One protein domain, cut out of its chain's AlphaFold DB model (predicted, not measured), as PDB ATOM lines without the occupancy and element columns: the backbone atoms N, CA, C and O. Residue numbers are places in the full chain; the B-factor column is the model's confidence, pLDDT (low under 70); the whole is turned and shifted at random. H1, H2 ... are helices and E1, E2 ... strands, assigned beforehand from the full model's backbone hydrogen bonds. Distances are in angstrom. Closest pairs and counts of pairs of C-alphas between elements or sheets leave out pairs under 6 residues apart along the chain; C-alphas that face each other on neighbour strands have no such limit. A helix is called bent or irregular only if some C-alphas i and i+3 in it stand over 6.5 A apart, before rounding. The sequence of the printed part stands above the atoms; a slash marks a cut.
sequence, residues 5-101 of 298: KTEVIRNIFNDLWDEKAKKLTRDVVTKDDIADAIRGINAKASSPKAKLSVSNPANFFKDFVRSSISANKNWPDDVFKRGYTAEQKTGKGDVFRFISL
ATOM      1  N   LYS A   5     -31.292  29.758 -48.995       90.19
ATOM      2  CA  LYS A   5     -31.653  29.665 -47.573       90.19
ATOM      3  C   LYS A   5     -32.805  28.678 -47.335       90.19
ATOM      4  O   LYS A   5     -32.794  27.991 -46.323       90.19
ATOM      5  N   THR A   6     -33.752  28.562 -48.271       94.31
ATOM      6  CA  THR A   6     -34.813  27.538 -48.239       94.31
ATOM      7  C   THR A   6     -34.209  26.137 -48.238       94.31
ATOM      8  O   THR A   6     -34.617  25.287 -47.459       94.31
ATOM      9  N   GLU A   7     -33.205  25.902 -49.085       92.88
ATOM     10  CA  GLU A   7     -32.534  24.603 -49.177       92.88
ATOM     11  C   GLU A   7     -31.744  24.268 -47.905       92.88
ATOM     12  O   GLU A   7     -31.828  23.144 -47.424       92.88
ATOM     13  N   VAL A   8     -31.062  25.254 -47.305       94.50
ATOM     14  CA  VAL A   8     -30.399  25.095 -45.996       94.50
ATOM     15  C   VAL A   8     -31.396  24.614 -44.936       94.50
ATOM     16  O   VAL A   8     -31.147  23.607 -44.281       94.50
ATOM     17  N   ILE A   9     -32.541  25.296 -44.798       96.81
ATOM     18  CA  ILE A   9     -33.576  24.939 -43.811       96.81
ATOM     19  C   ILE A   9     -34.132  23.540 -44.091       96.81
ATOM     20  O   ILE A   9     -34.286  22.748 -43.165       96.81
ATOM     21  N   ARG A  10     -34.407  23.221 -45.364       96.69
ATOM     22  CA  ARG A  10     -34.911  21.905 -45.774       96.69
ATOM     23  C   ARG A  10     -33.942  20.782 -45.411       96.69
ATOM     24  O   ARG A  10     -34.381  19.765 -44.883       96.69
ATOM     25  N   ASN A  11     -32.653  20.951 -45.702       95.88
ATOM     26  CA  ASN A  11     -31.645  19.929 -45.425       95.88
ATOM     27  C   ASN A  11     -31.551  19.667 -43.920       95.88
ATOM     28  O   ASN A  11     -31.703  18.524 -43.507       95.88
ATOM     29  N   ILE A  12     -31.456  20.727 -43.110       97.25
ATOM     30  CA  ILE A  12     -31.447  20.598 -41.646       97.25
ATOM     31  C   ILE A  12     -32.713  19.892 -41.151       97.25
ATOM     32  O   ILE A  12     -32.629  18.992 -40.324       97.25
ATOM     33  N   PHE A  13     -33.893  20.271 -41.652       97.81
ATOM     34  CA  PHE A  13     -35.134  19.621 -41.235       97.81
ATOM     35  C   PHE A  13     -35.118  18.121 -41.539       97.81
ATOM     36  O   PHE A  13     -35.489  17.324 -40.684       97.81
ATOM     37  N   ASN A  14     -34.690  17.732 -42.742       96.50
ATOM     38  CA  ASN A  14     -34.630  16.329 -43.145       96.50
ATOM     39  C   ASN A  14     -33.621  15.528 -42.315       96.50
ATOM     40  O   ASN A  14     -33.929  14.398 -41.951       96.50
ATOM     41  N   ASP A  15     -32.475  16.116 -41.972       96.25
ATOM     42  CA  ASP A  15     -31.472  15.472 -41.118       96.25
ATOM     43  C   ASP A  15     -31.995  15.250 -39.688       96.25
ATOM     44  O   ASP A  15     -31.645  14.273 -39.027       96.25
ATOM     45  N   LEU A  16     -32.867  16.143 -39.207       96.44
ATOM     46  CA  LEU A  16     -33.483  16.048 -37.882       96.44
ATOM     47  C   LEU A  16     -34.770  15.215 -37.854       96.44
ATOM     48  O   LEU A  16     -35.245  14.882 -36.765       96.44
ATOM     49  N   TRP A  17     -35.350  14.897 -39.009       97.12
ATOM     50  CA  TRP A  17     -36.641  14.230 -39.129       97.12
ATOM     51  C   TRP A  17     -36.527  12.715 -38.937       97.12
ATOM     52  O   TRP A  17     -35.892  12.012 -39.719       97.12
ATOM     53  N   ASP A  18     -37.206  12.189 -37.916       95.00
ATOM     54  CA  ASP A  18     -37.383  10.751 -37.739       95.00
ATOM     55  C   ASP A  18     -38.613  10.286 -38.527       95.00
ATOM     56  O   ASP A  18     -39.763  10.512 -38.137       95.00
ATOM     57  N   GLU A  19     -38.365   9.599 -39.640       92.62
ATOM     58  CA  GLU A  19     -39.413   9.104 -40.533       92.62
ATOM     59  C   GLU A  19     -40.332   8.064 -39.870       92.62
ATOM     60  O   GLU A  19     -41.510   7.978 -40.224       92.62
ATOM     61  N   LYS A  20     -39.830   7.296 -38.890       92.81
ATOM     62  CA  LYS A  20     -40.625   6.288 -38.172       92.81
ATOM     63  C   LYS A  20     -41.518   6.940 -37.130       92.81
ATOM     64  O   LYS A  20     -42.694   6.604 -37.032       92.81
ATOM     65  N   ALA A  21     -40.961   7.871 -36.361       92.06
ATOM     66  CA  ALA A  21     -41.691   8.550 -35.298       92.06
ATOM     67  C   ALA A  21     -42.508   9.757 -35.789       92.06
ATOM     68  O   ALA A  21     -43.267  10.326 -35.004       92.06
ATOM     69  N   LYS A  22     -42.352  10.148 -37.065       92.31
ATOM     70  CA  LYS A  22     -42.993  11.313 -37.698       92.31
ATOM     71  C   LYS A  22     -42.832  12.586 -36.863       92.31
ATOM     72  O   LYS A  22     -43.769  13.368 -36.708       92.31
ATOM     73  N   LYS A  23     -41.639  12.769 -36.298       93.81
ATOM     74  CA  LYS A  23     -41.291  13.899 -35.431       93.81
ATOM     75  C   LYS A  23     -39.819  14.251 -35.583       93.81
ATOM     76  O   LYS A  23     -39.021  13.441 -36.047       93.81
ATOM     77  N   LEU A  24     -39.451  15.445 -35.140       94.75
ATOM     78  CA  LEU A  24     -38.047  15.832 -35.060       94.75
ATOM     79  C   LEU A  24     -37.362  15.156 -33.865       94.75
ATOM     80  O   LEU A  24     -37.925  15.082 -32.771       94.75
ATOM     81  N   THR A  25     -36.131  14.692 -34.073       95.88
ATOM     82  CA  THR A  25     -35.246  14.162 -33.020       95.88
ATOM     83  C   THR A  25     -34.853  15.241 -32.008       95.88
ATOM     84  O   THR A  25     -34.703  14.961 -30.821       95.88
ATOM     85  N   ARG A  26     -34.750  16.492 -32.472       95.69
ATOM     86  CA  ARG A  26     -34.676  17.726 -31.682       95.69
ATOM     87  C   ARG A  26     -35.246  18.885 -32.492       95.69
ATOM     88  O   ARG A  26     -35.214  18.857 -33.717       95.69
ATOM     89  N   ASP A  27     -35.736  19.912 -31.813       93.38
ATOM     90  CA  ASP A  27     -36.374  21.068 -32.448       93.38
ATOM     91  C   ASP A  27     -35.437  22.275 -32.605       93.38
ATOM     92  O   ASP A  27     -35.618  23.084 -33.511       93.38
ATOM     93  N   VAL A  28     -34.421  22.398 -31.752       94.81
ATOM     94  CA  VAL A  28     -33.436  23.487 -31.781       94.81
ATOM     95  C   VAL A  28     -32.425  23.289 -32.902       94.81
ATOM     96  O   VAL A  28     -31.817  22.227 -32.983       94.81
ATOM     97  N   VAL A  29     -32.188  24.336 -33.692       95.81
ATOM     98  CA  VAL A  29     -31.143  24.430 -34.718       95.81
ATOM     99  C   VAL A  29     -30.029  25.358 -34.235       95.81
ATOM    100  O   VAL A  29     -30.280  26.466 -33.752       95.81
ATOM    101  N   THR A  30     -28.790  24.905 -34.380       95.12
ATOM    102  CA  THR A  30     -27.578  25.555 -33.871       95.12
ATOM    103  C   THR A  30     -26.763  26.215 -34.984       95.12
ATOM    104  O   THR A  30     -27.021  26.038 -36.175       95.12
ATOM    105  N   LYS A  31     -25.745  26.993 -34.603       93.69
ATOM    106  CA  LYS A  31     -24.788  27.591 -35.548       93.69
ATOM    107  C   LYS A  31     -24.059  26.535 -36.378       93.69
ATOM    108  O   LYS A  31     -23.799  26.790 -37.554       93.69
ATOM    109  N   ASP A  32     -23.757  25.389 -35.774       93.31
ATOM    110  CA  ASP A  32     -23.024  24.304 -36.424       93.31
ATOM    111  C   ASP A  32     -23.895  23.626 -37.483       93.31
ATOM    112  O   ASP A  32     -23.454  23.496 -38.621       93.31
ATOM    113  N   ASP A  33     -25.173  23.369 -37.176       95.19
ATOM    114  CA  ASP A  33     -26.143  22.839 -38.149       95.19
ATOM    115  C   ASP A  33     -26.225  23.717 -39.405       95.19
ATOM    116  O   ASP A  33     -26.211  23.235 -40.539       95.19
ATOM    117  N   ILE A  34     -26.285  25.038 -39.208       94.62
ATOM    118  CA  ILE A  34     -26.344  26.011 -40.304       94.62
ATOM    119  C   ILE A  34     -25.043  26.006 -41.102       94.62
ATOM    120  O   ILE A  34     -25.078  26.018 -42.335       94.62
ATOM    121  N   ALA A  35     -23.897  25.999 -40.422       93.25
ATOM    122  CA  ALA A  35     -22.599  25.974 -41.080       93.25
ATOM    123  C   ALA A  35     -22.418  24.697 -41.914       93.25
ATOM    124  O   ALA A  35     -21.984  24.787 -43.065       93.25
ATOM    125  N   ASP A  36     -22.796  23.536 -41.381       93.44
ATOM    126  CA  ASP A  36     -22.684  22.242 -42.054       93.44
ATOM    127  C   ASP A  36     -23.616  22.137 -43.259       93.44
ATOM    128  O   ASP A  36     -23.169  21.794 -44.359       93.44
ATOM    129  N   ALA A  37     -24.875  22.557 -43.117       93.75
ATOM    130  CA  ALA A  37     -25.814  22.595 -44.234       93.75
ATOM    131  C   ALA A  37     -25.343  23.538 -45.358       93.75
ATOM    132  O   ALA A  37     -25.410  23.194 -46.542       93.75
ATOM    133  N   ILE A  38     -24.803  24.714 -45.007       92.31
ATOM    134  CA  ILE A  38     -24.223  25.644 -45.985       92.31
ATOM    135  C   ILE A  38     -22.996  25.030 -46.670       92.31
ATOM    136  O   ILE A  38     -22.867  25.147 -47.891       92.31
ATOM    137  N   ARG A  39     -22.095  24.368 -45.928       91.75
ATOM    138  CA  ARG A  39     -20.927  23.674 -46.501       91.75
ATOM    139  C   ARG A  39     -21.363  22.598 -47.494       91.75
ATOM    140  O   ARG A  39     -20.822  22.558 -48.599       91.75
ATOM    141  N   GLY A  40     -22.373  21.799 -47.145       89.06
ATOM    142  CA  GLY A  40     -22.931  20.762 -48.015       89.06
ATOM    143  C   GLY A  40     -23.492  21.315 -49.329       89.06
ATOM    144  O   GLY A  40     -23.219  20.769 -50.399       89.06
ATOM    145  N   ILE A  41     -24.209  22.442 -49.278       89.31
ATOM    146  CA  ILE A  41     -24.717  23.127 -50.481       89.31
ATOM    147  C   ILE A  41     -23.564  23.733 -51.293       89.31
ATOM    148  O   ILE A  41     -23.502  23.581 -52.514       89.31
ATOM    149  N   ASN A  42     -22.609  24.385 -50.630       90.56
ATOM    150  CA  ASN A  42     -21.464  25.024 -51.279       90.56
ATOM    151  C   ASN A  42     -20.528  24.035 -51.979       90.56
ATOM    152  O   ASN A  42     -19.889  24.418 -52.961       90.56
ATOM    153  N   ALA A  43     -20.437  22.794 -51.496       87.94
ATOM    154  CA  ALA A  43     -19.668  21.728 -52.139       87.94
ATOM    155  C   ALA A  43     -20.236  21.352 -53.519       87.94
ATOM    156  O   ALA A  43     -19.487  20.958 -54.406       87.94
ATOM    157  N   LYS A  44     -21.547  21.532 -53.716       85.38
ATOM    158  CA  LYS A  44     -22.258  21.254 -54.975       85.38
ATOM    159  C   LYS A  44     -22.368  22.486 -55.885       85.38
ATOM    160  O   LYS A  44     -22.936  22.404 -56.970       85.38
ATOM    161  N   ALA A  45     -21.856  23.641 -55.454       83.25
ATOM    162  CA  ALA A  45     -21.984  24.890 -56.194       83.25
ATOM    163  C   ALA A  45     -20.995  24.954 -57.369       83.25
ATOM    164  O   ALA A  45     -19.782  24.883 -57.189       83.25
ATOM    165  N   SER A  46     -21.520  25.197 -58.570       78.81
ATOM    166  CA  SER A  46     -20.758  25.274 -59.824       78.81
ATOM    167  C   SER A  46     -19.878  26.524 -59.968       78.81
ATOM    168  O   SER A  46     -19.062  26.594 -60.882       78.81
ATOM    169  N   SER A  47     -20.006  27.526 -59.088       77.56
ATOM    170  CA  SER A  47     -19.127  28.705 -59.086       77.56
ATOM    171  C   SER A  47     -18.993  29.354 -57.699       77.56
ATOM    172  O   SER A  47     -19.895  29.223 -56.867       77.56
ATOM    173  N   PRO A  48     -17.917  30.127 -57.437       72.25
ATOM    174  CA  PRO A  48     -17.749  30.866 -56.182       72.25
ATOM    175  C   PRO A  48     -18.872  31.873 -55.900       72.25
ATOM    176  O   PRO A  48     -19.311  31.994 -54.762       72.25
ATOM    177  N   LYS A  49     -19.406  32.536 -56.938       73.69
ATOM    178  CA  LYS A  49     -20.557  33.455 -56.823       73.69
ATOM    179  C   LYS A  49     -21.851  32.736 -56.424       73.69
ATOM    180  O   LYS A  49     -22.797  33.370 -55.965       73.69
ATOM    181  N   ALA A  50     -21.904  31.415 -56.594       72.56
ATOM    182  CA  ALA A  50     -23.028  30.595 -56.178       72.56
ATOM    183  C   ALA A  50     -22.907  30.078 -54.731       72.56
ATOM    184  O   ALA A  50     -23.832  29.410 -54.271       72.56
ATOM    185  N   LYS A  51     -21.840  30.392 -53.991       81.69
ATOM    186  CA  LYS A  51     -21.691  29.941 -52.604       81.69
ATOM    187  C   LYS A  51     -22.407  30.874 -51.622       81.69
ATOM    188  O   LYS A  51     -22.411  32.090 -51.785       81.69
ATOM    189  N   LEU A  52     -23.021  30.290 -50.601       82.69
ATOM    190  CA  LEU A  52     -23.524  30.994 -49.426       82.69
ATOM    191  C   LEU A  52     -22.378  31.247 -48.436       82.69
ATOM    192  O   LEU A  52     -21.463  30.432 -48.318       82.69
ATOM    193  N   SER A  53     -22.424  32.361 -47.705       81.75
ATOM    194  CA  SER A  53     -21.419  32.636 -46.675       81.75
ATOM    195  C   SER A  53     -21.616  31.738 -45.453       81.75
ATOM    196  O   SER A  53     -22.716  31.664 -44.913       81.75
ATOM    197  N   VAL A  54     -20.530  31.123 -44.982       83.38
ATOM    198  CA  VAL A  54     -20.467  30.377 -43.711       83.38
ATOM    199  C   VAL A  54     -20.089  31.260 -42.516       83.38
ATOM    200  O   VAL A  54     -20.067  30.778 -41.391       83.38
ATOM    201  N   SER A  55     -19.758  32.539 -42.729       79.19
ATOM    202  CA  SER A  55     -19.121  33.377 -41.699       79.19
ATOM    203  C   SER A  55     -20.066  33.899 -40.616       79.19
ATOM    204  O   SER A  55     -19.597  34.352 -39.576       79.19
ATOM    205  N   ASN A  56     -21.384  33.860 -40.835       81.88
ATOM    206  CA  ASN A  56     -22.355  34.415 -39.891       81.88
ATOM    207  C   ASN A  56     -23.631  33.558 -39.762       81.88
ATOM    208  O   ASN A  56     -24.727  34.016 -40.100       81.88
ATOM    209  N   PRO A  57     -23.519  32.310 -39.268       84.56
ATOM    210  CA  PRO A  57     -24.674  31.435 -39.070       84.56
ATOM    211  C   PRO A  57     -25.636  31.975 -38.001       84.56
ATOM    212  O   PRO A  57     -26.833  31.717 -38.067       84.56
ATOM    213  N   ALA A  58     -25.139  32.781 -37.056       82.25
ATOM    214  CA  ALA A  58     -25.938  33.360 -35.975       82.25
ATOM    215  C   ALA A  58     -27.066  34.272 -36.487       82.25
ATOM    216  O   ALA A  58     -28.169  34.248 -35.951       82.25
ATOM    217  N   ASN A  59     -26.807  35.042 -37.547       84.56
ATOM    218  CA  ASN A  59     -27.806  35.930 -38.142       84.56
ATOM    219  C   ASN A  59     -28.666  35.242 -39.210       84.56
ATOM    220  O   ASN A  59     -29.579  35.874 -39.737       84.56
ATOM    221  N   PHE A  60     -28.420  33.965 -39.534       90.81
ATOM    222  CA  PHE A  60     -29.065  33.286 -40.660       90.81
ATOM    223  C   PHE A  60     -30.593  33.386 -40.611       90.81
ATOM    224  O   PHE A  60     -31.208  33.811 -41.594       90.81
ATOM    225  N   PHE A  61     -31.181  33.004 -39.471       89.38
ATOM    226  CA  PHE A  61     -32.631  32.970 -39.306       89.38
ATOM    227  C   PHE A  61     -33.211  34.370 -39.140       89.38
ATOM    228  O   PHE A  61     -34.193  34.685 -39.803       89.38
ATOM    229  N   LYS A  62     -32.542  35.245 -38.372       84.38
ATOM    230  CA  LYS A  62     -32.893  36.671 -38.267       84.38
ATOM    231  C   LYS A  62     -33.035  37.299 -39.657       84.38
ATOM    232  O   LYS A  62     -34.056  37.898 -39.961       84.38
ATOM    233  N   ASP A  63     -32.053  37.087 -40.529       86.75
ATOM    234  CA  ASP A  63     -32.067  37.604 -41.899       86.75
ATOM    235  C   ASP A  63     -33.090  36.902 -42.807       86.75
ATOM    236  O   ASP A  63     -33.409  37.416 -43.879       86.75
ATOM    237  N   PHE A  64     -33.537  35.693 -42.456       88.81
ATOM    238  CA  PHE A  64     -34.558  34.959 -43.202       88.81
ATOM    239  C   PHE A  64     -35.958  35.514 -42.915       88.81
ATOM    240  O   PHE A  64     -36.733  35.701 -43.851       88.81
ATOM    241  N   VAL A  65     -36.251  35.825 -41.646       85.44
ATOM    242  CA  VAL A  65     -37.567  36.311 -41.189       85.44
ATOM    243  C   VAL A  65     -37.713  37.838 -41.185       85.44
ATOM    244  O   VAL A  65     -38.739  38.346 -40.764       85.44
ATOM    245  N   ARG A  66     -36.727  38.591 -41.698       79.56
ATOM    246  CA  ARG A  66     -36.768  40.071 -41.768       79.56
ATOM    247  C   ARG A  66     -38.024  40.653 -42.428       79.56
ATOM    248  O   ARG A  66     -38.462  41.737 -42.058       79.56
ATOM    249  N   SER A  67     -38.565  39.950 -43.421       81.19
ATOM    250  CA  SER A  67     -39.798  40.318 -44.119       81.19
ATOM    251  C   SER A  67     -40.738  39.125 -44.133       81.19
ATOM    252  O   SER A  67     -40.408  38.092 -44.719       81.19
ATOM    253  N   SER A  68     -41.924  39.303 -43.557       78.88
ATOM    254  CA  SER A  68     -42.987  38.292 -43.478       78.88
ATOM    255  C   SER A  68     -43.349  37.722 -44.857       78.88
ATOM    256  O   SER A  68     -43.443  36.506 -45.034       78.88
ATOM    257  N   ILE A  69     -43.476  38.586 -45.870       81.38
ATOM    258  CA  ILE A  69     -43.774  38.211 -47.261       81.38
ATOM    259  C   ILE A  69     -42.673  37.304 -47.820       81.38
ATOM    260  O   ILE A  69     -42.947  36.241 -48.380       81.38
ATOM    261  N   SER A  70     -41.414  37.726 -47.674       84.50
ATOM    262  CA  SER A  70     -40.269  36.967 -48.175       84.50
ATOM    263  C   SER A  70     -40.104  35.647 -47.424       84.50
ATOM    264  O   SER A  70     -39.864  34.617 -48.052       84.50
ATOM    265  N   ALA A  71     -40.267  35.655 -46.103       88.12
ATOM    266  CA  ALA A  71     -40.152  34.478 -45.255       88.12
ATOM    267  C   ALA A  71     -41.217  33.433 -45.608       88.12
ATOM    268  O   ALA A  71     -40.875  32.281 -45.857       88.12
ATOM    269  N   ASN A  72     -42.483  33.846 -45.737       88.88
ATOM    270  CA  ASN A  72     -43.580  32.970 -46.152       88.88
ATOM    271  C   ASN A  72     -43.375  32.400 -47.557       88.88
ATOM    272  O   ASN A  72     -43.596  31.214 -47.773       88.88
ATOM    273  N   LYS A  73     -42.904  33.219 -48.504       89.81
ATOM    274  CA  LYS A  73     -42.608  32.774 -49.873       89.81
ATOM    275  C   LYS A  73     -41.437  31.789 -49.944       89.81
ATOM    276  O   LYS A  73     -41.390  30.962 -50.848       89.81
ATOM    277  N   ASN A  74     -40.452  31.934 -49.059       92.19
ATOM    278  CA  ASN A  74     -39.207  31.170 -49.101       92.19
ATOM    279  C   ASN A  74     -39.145  30.042 -48.066       92.19
ATOM    280  O   ASN A  74     -38.135  29.339 -48.027       92.19
ATOM    281  N   TRP A  75     -40.151  29.854 -47.215       95.06
ATOM    282  CA  TRP A  75     -40.188  28.705 -46.313       95.06
ATOM    283  C   TRP A  75     -40.337  27.406 -47.120       95.06
ATOM    284  O   TRP A  75     -41.032  27.412 -48.137       95.06
ATOM    285  N   PRO A  76     -39.694  26.288 -46.737       96.06
ATOM    286  CA  PRO A  76     -39.840  25.055 -47.500       96.06
ATOM    287  C   PRO A  76     -41.267  24.494 -47.385       96.06
ATOM    288  O   PRO A  76     -41.712  24.128 -46.296       96.06
ATOM    289  N   ASP A  77     -41.969  24.376 -48.516       94.69
ATOM    290  CA  ASP A  77     -43.339  23.838 -48.574       94.69
ATOM    291  C   ASP A  77     -43.460  22.446 -47.944       94.69
ATOM    292  O   ASP A  77     -44.474  22.112 -47.336       94.69
ATOM    293  N   ASP A  78     -42.432  21.613 -48.095       94.50
ATOM    294  CA  ASP A  78     -42.376  20.265 -47.541       94.50
ATOM    295  C   ASP A  78     -42.259  20.259 -46.012       94.50
ATOM    296  O   ASP A  78     -42.888  19.430 -45.357       94.50
ATOM    297  N   VAL A  79     -41.542  21.228 -45.436       96.44
ATOM    298  CA  VAL A  79     -41.475  21.430 -43.980       96.44
ATOM    299  C   VAL A  79     -42.831  21.900 -43.449       96.44
ATOM    300  O   VAL A  79     -43.342  21.343 -42.477       96.44
ATOM    301  N   PHE A  80     -43.467  22.856 -44.135       95.81
ATOM    302  CA  PHE A  80     -44.802  23.339 -43.766       95.81
ATOM    303  C   PHE A  80     -45.864  22.236 -43.834       95.81
ATOM    304  O   PHE A  80     -46.630  22.054 -42.890       95.81
ATOM    305  N   LYS A  81     -45.873  21.436 -44.907       94.56
ATOM    306  CA  LYS A  81     -46.791  20.293 -45.071       94.56
ATOM    307  C   LYS A  81     -46.625  19.227 -43.989       94.56
ATOM    308  O   LYS A  81     -47.588  18.532 -43.683       94.56
ATOM    309  N   ARG A  82     -45.430  19.098 -43.407       94.69
ATOM    310  CA  ARG A  82     -45.166  18.207 -42.264       94.69
ATOM    311  C   ARG A  82     -45.603  18.799 -40.921       94.69
ATOM    312  O   ARG A  82     -45.389  18.166 -39.895       94.69
ATOM    313  N   GLY A  83     -46.233  19.974 -40.918       93.19
ATOM    314  CA  GLY A  83     -46.799  20.582 -39.719       93.19
ATOM    315  C   GLY A  83     -45.809  21.424 -38.924       93.19
ATOM    316  O   GLY A  83     -46.046  21.636 -37.737       93.19
ATOM    317  N   TYR A  84     -44.741  21.930 -39.557       94.88
ATOM    318  CA  TYR A  84     -43.726  22.739 -38.882       94.88
ATOM    319  C   TYR A  84     -43.503  24.114 -39.521       94.88
ATOM    320  O   TYR A  84     -43.460  24.283 -40.743       94.88
ATOM    321  N   THR A  85     -43.272  25.089 -38.651       93.69
ATOM    322  CA  THR A  85     -42.636  26.375 -38.951       93.69
ATOM    323  C   THR A  85     -41.442  26.572 -38.009       93.69
ATOM    324  O   THR A  85     -40.944  25.593 -37.450       93.69
ATOM    325  N   ALA A  86     -40.946  27.792 -37.830       91.50
ATOM    326  CA  ALA A  86     -39.884  28.088 -36.882       91.50
ATOM    327  C   ALA A  86     -40.079  29.416 -36.147       91.50
ATOM    328  O   ALA A  86     -40.715  30.338 -36.648       91.50
ATOM    329  N   GLU A  87     -39.452  29.519 -34.979       85.00
ATOM    330  CA  GLU A  87     -39.308  30.757 -34.215       85.00
ATOM    331  C   GLU A  87     -37.830  31.036 -33.923       85.00
ATOM    332  O   GLU A  87     -37.006  30.118 -33.812       85.00
ATOM    333  N   GLN A  88     -37.479  32.318 -33.807       84.69
ATOM    334  CA  GLN A  88     -36.110  32.717 -33.505       84.69
ATOM    335  C   GLN A  88     -35.738  32.281 -32.085       84.69
ATOM    336  O   GLN A  88     -36.516  32.441 -31.147       84.69
ATOM    337  N   LYS A  89     -34.511  31.781 -31.916       83.12
ATOM    338  CA  LYS A  89     -33.968  31.418 -30.609       83.12
ATOM    339  C   LYS A  89     -32.580  32.020 -30.449       83.12
ATOM    340  O   LYS A  89     -31.766  31.962 -31.364       83.12
ATOM    341  N   THR A  90     -32.312  32.608 -29.291       75.56
ATOM    342  CA  THR A  90     -31.032  33.259 -28.992       75.56
ATOM    343  C   THR A  90     -30.354  32.620 -27.785       75.56
ATOM    344  O   THR A  90     -31.019  32.228 -26.828       75.56
ATOM    345  N   GLY A  91     -29.019  32.580 -27.804       73.69
ATOM    346  CA  GLY A  91     -28.190  32.085 -26.699       73.69
ATOM    347  C   GLY A  91     -27.656  30.663 -26.913       73.69
ATOM    348  O   GLY A  91     -28.175  29.910 -27.722       73.69
ATOM    349  N   LYS A  92     -26.565  30.307 -26.215       80.75
ATOM    350  CA  LYS A  92     -25.928  28.964 -26.214       80.75
ATOM    351  C   LYS A  92     -25.548  28.358 -27.583       80.75
ATOM    352  O   LYS A  92     -25.280  27.170 -27.661       80.75
ATOM    353  N   GLY A  93     -25.452  29.169 -28.639       84.12
ATOM    354  CA  GLY A  93     -25.166  28.670 -29.991       84.12
ATOM    355  C   GLY A  93     -26.416  28.310 -30.798       84.12
ATOM    356  O   GLY A  93     -26.279  27.923 -31.956       84.12
ATOM    357  N   ASP A  94     -27.606  28.508 -30.232       91.12
ATOM    358  CA  ASP A  94     -28.886  28.346 -30.915       91.12
ATOM    359  C   ASP A  94     -29.095  29.479 -31.934       91.12
ATOM    360  O   ASP A  94     -28.616  30.605 -31.748       91.12
ATOM    361  N   VAL A  95     -29.807  29.170 -33.019       90.56
ATOM    362  CA  VAL A  95     -30.151  30.117 -34.094       90.56
ATOM    363  C   VAL A  95     -31.669  30.245 -34.229       90.56
ATOM    364  O   VAL A  95     -32.210  31.350 -34.292       90.56
ATOM    365  N   PHE A  96     -32.370  29.115 -34.272       93.50
ATOM    366  CA  PHE A  96     -33.830  29.052 -34.284       93.50
ATOM    367  C   PHE A  96     -34.294  27.697 -33.762       93.50
ATOM    368  O   PHE A  96     -33.475  26.812 -33.513       93.50
ATOM    369  N   ARG A  97     -35.600  27.517 -33.589       93.19
ATOM    370  CA  ARG A  97     -36.182  26.191 -33.373       93.19
ATOM    371  C   ARG A  97     -37.381  25.970 -34.271       93.19
ATOM    372  O   ARG A  97     -38.125  26.909 -34.547       93.19
ATOM    373  N   PHE A  98     -37.560  24.736 -34.719       95.50
ATOM    374  CA  PHE A  98     -38.787  24.323 -35.374       95.50
ATOM    375  C   PHE A  98     -39.913  24.234 -34.345       95.50
ATOM    376  O   PHE A  98     -39.723  23.734 -33.240       95.50
ATOM    377  N   ILE A  99     -41.094  24.711 -34.714       89.31
ATOM    378  CA  ILE A  99     -42.293  24.648 -33.878       89.31
ATOM    379  C   ILE A  99     -43.443  24.070 -34.687       89.31
ATOM    380  O   ILE A  99     -43.505  24.248 -35.907       89.31
ATOM    381  N   SER A 100     -44.347  23.369 -34.012       88.69
ATOM    382  CA  SER A 100     -45.555  22.852 -34.647       88.69
ATOM    383  C   SER A 100     -46.475  23.995 -35.067       88.69
ATOM    384  O   SER A 100     -46.582  25.004 -34.367       88.69
ATOM    385  N   LEU A 101     -47.166  23.823 -36.192       85.12
ATOM    386  CA  LEU A 101     -48.203  24.758 -36.619       85.12
ATOM    387  C   LEU A 101     -49.355  24.789 -35.613       85.12
ATOM    388  O   LEU A 101     -49.743  23.764 -35.048       85.12
TER     389      LEU A 101
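This is residues 5 to 101 of the 298 residues of an uncharacterized protein of Geobacter sp (UniProt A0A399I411). What shape is seen first? A small antiparallel sheet, ordered E1 - E3 - E2, has H1 and H3 on one face in two layers, helices on one side of a sheet, and H2 packs on both helices. H4 and H5 have the centres farthest from the middle, while residues 44 to 49 stick out. What is it made of? The printed part has 97 residues with five named helices and three named strands, in the order H1 E1 H2 H3 H4 H5 E2 E3, and its class is mixed. It is compact, with a radius of gyration of the C-alphas of 13.1 A and spans of 38 by 29 by 28 A.

What does the first helix touch? H1, residues 5 to 16, touches H2, residues 31 to 43, with residues 8 to 12 alone, at a steep tilt of 67 degrees, opposite ways; the closest C-alphas, of Val 8 and Ala 37, are 5.5 A apart. With residues 10 to 13 alone it only just touches H5, residues 77 to 81, with 3 pairs of C-alphas within 8 A, the closest those of Arg 10 and Val 79 at 6.8 A. How do the strands pair? E1, residues 28 to 30, is antiparallel to E3, residues 94 to 100, with N 29 and O 96 2.8 A apart. E3 and E2, residues 84 to 88, form a hairpin, with N 85 and O 99 2.9 A apart, both pairs within hydrogen-bond range. Where do the other helices stand? H3, residues 57 to 64, is on the sheet at a height of 7.8 A, over E2 and across the strands, at 66 degrees to E2 on the local plane, on the same face as H1. H2 touches H3 with residues 31 to 35 alone, the closest C-alphas, of Lys 31 and Pro 57, being 5.2 A apart. H4, residues 68 to 74, is not on the sheet; it is close but not clearly touching H1, with the closest C-alphas, of Thr 6 and Asn 74, 5.8 A apart. Are the helix backbones complete? In H1, H2, H4 and H5 every O i to N i+4 pair is within hydrogen-bond range, and in H3 2 of 4 are.

Where are the ends? H1 begins at C-alpha 5 (-31.653, 29.665, -47.573), and E3 ends at C-alpha 100 (-45.555, 22.852, -34.647). How long are the longer elements? H1 measures 16.8 A, H2 18.3 A, E2 13.7 A and E3 17.9 A from first to last C-alpha. H3 is irregular: C-alphas 58 and 61 are 7.5 A apart.

How large is it? The two C-alphas farthest apart, of Ala 21 and Lys 49, are 39.1 A apart. Which links are long? Those from H1 to E1, 11 residues, and from H2 to H3, 13 residues, are long, and the printed part has no cut. How confident is the model? The mean pLDDT of the printed part is 89.4, and no printed residue is under 70.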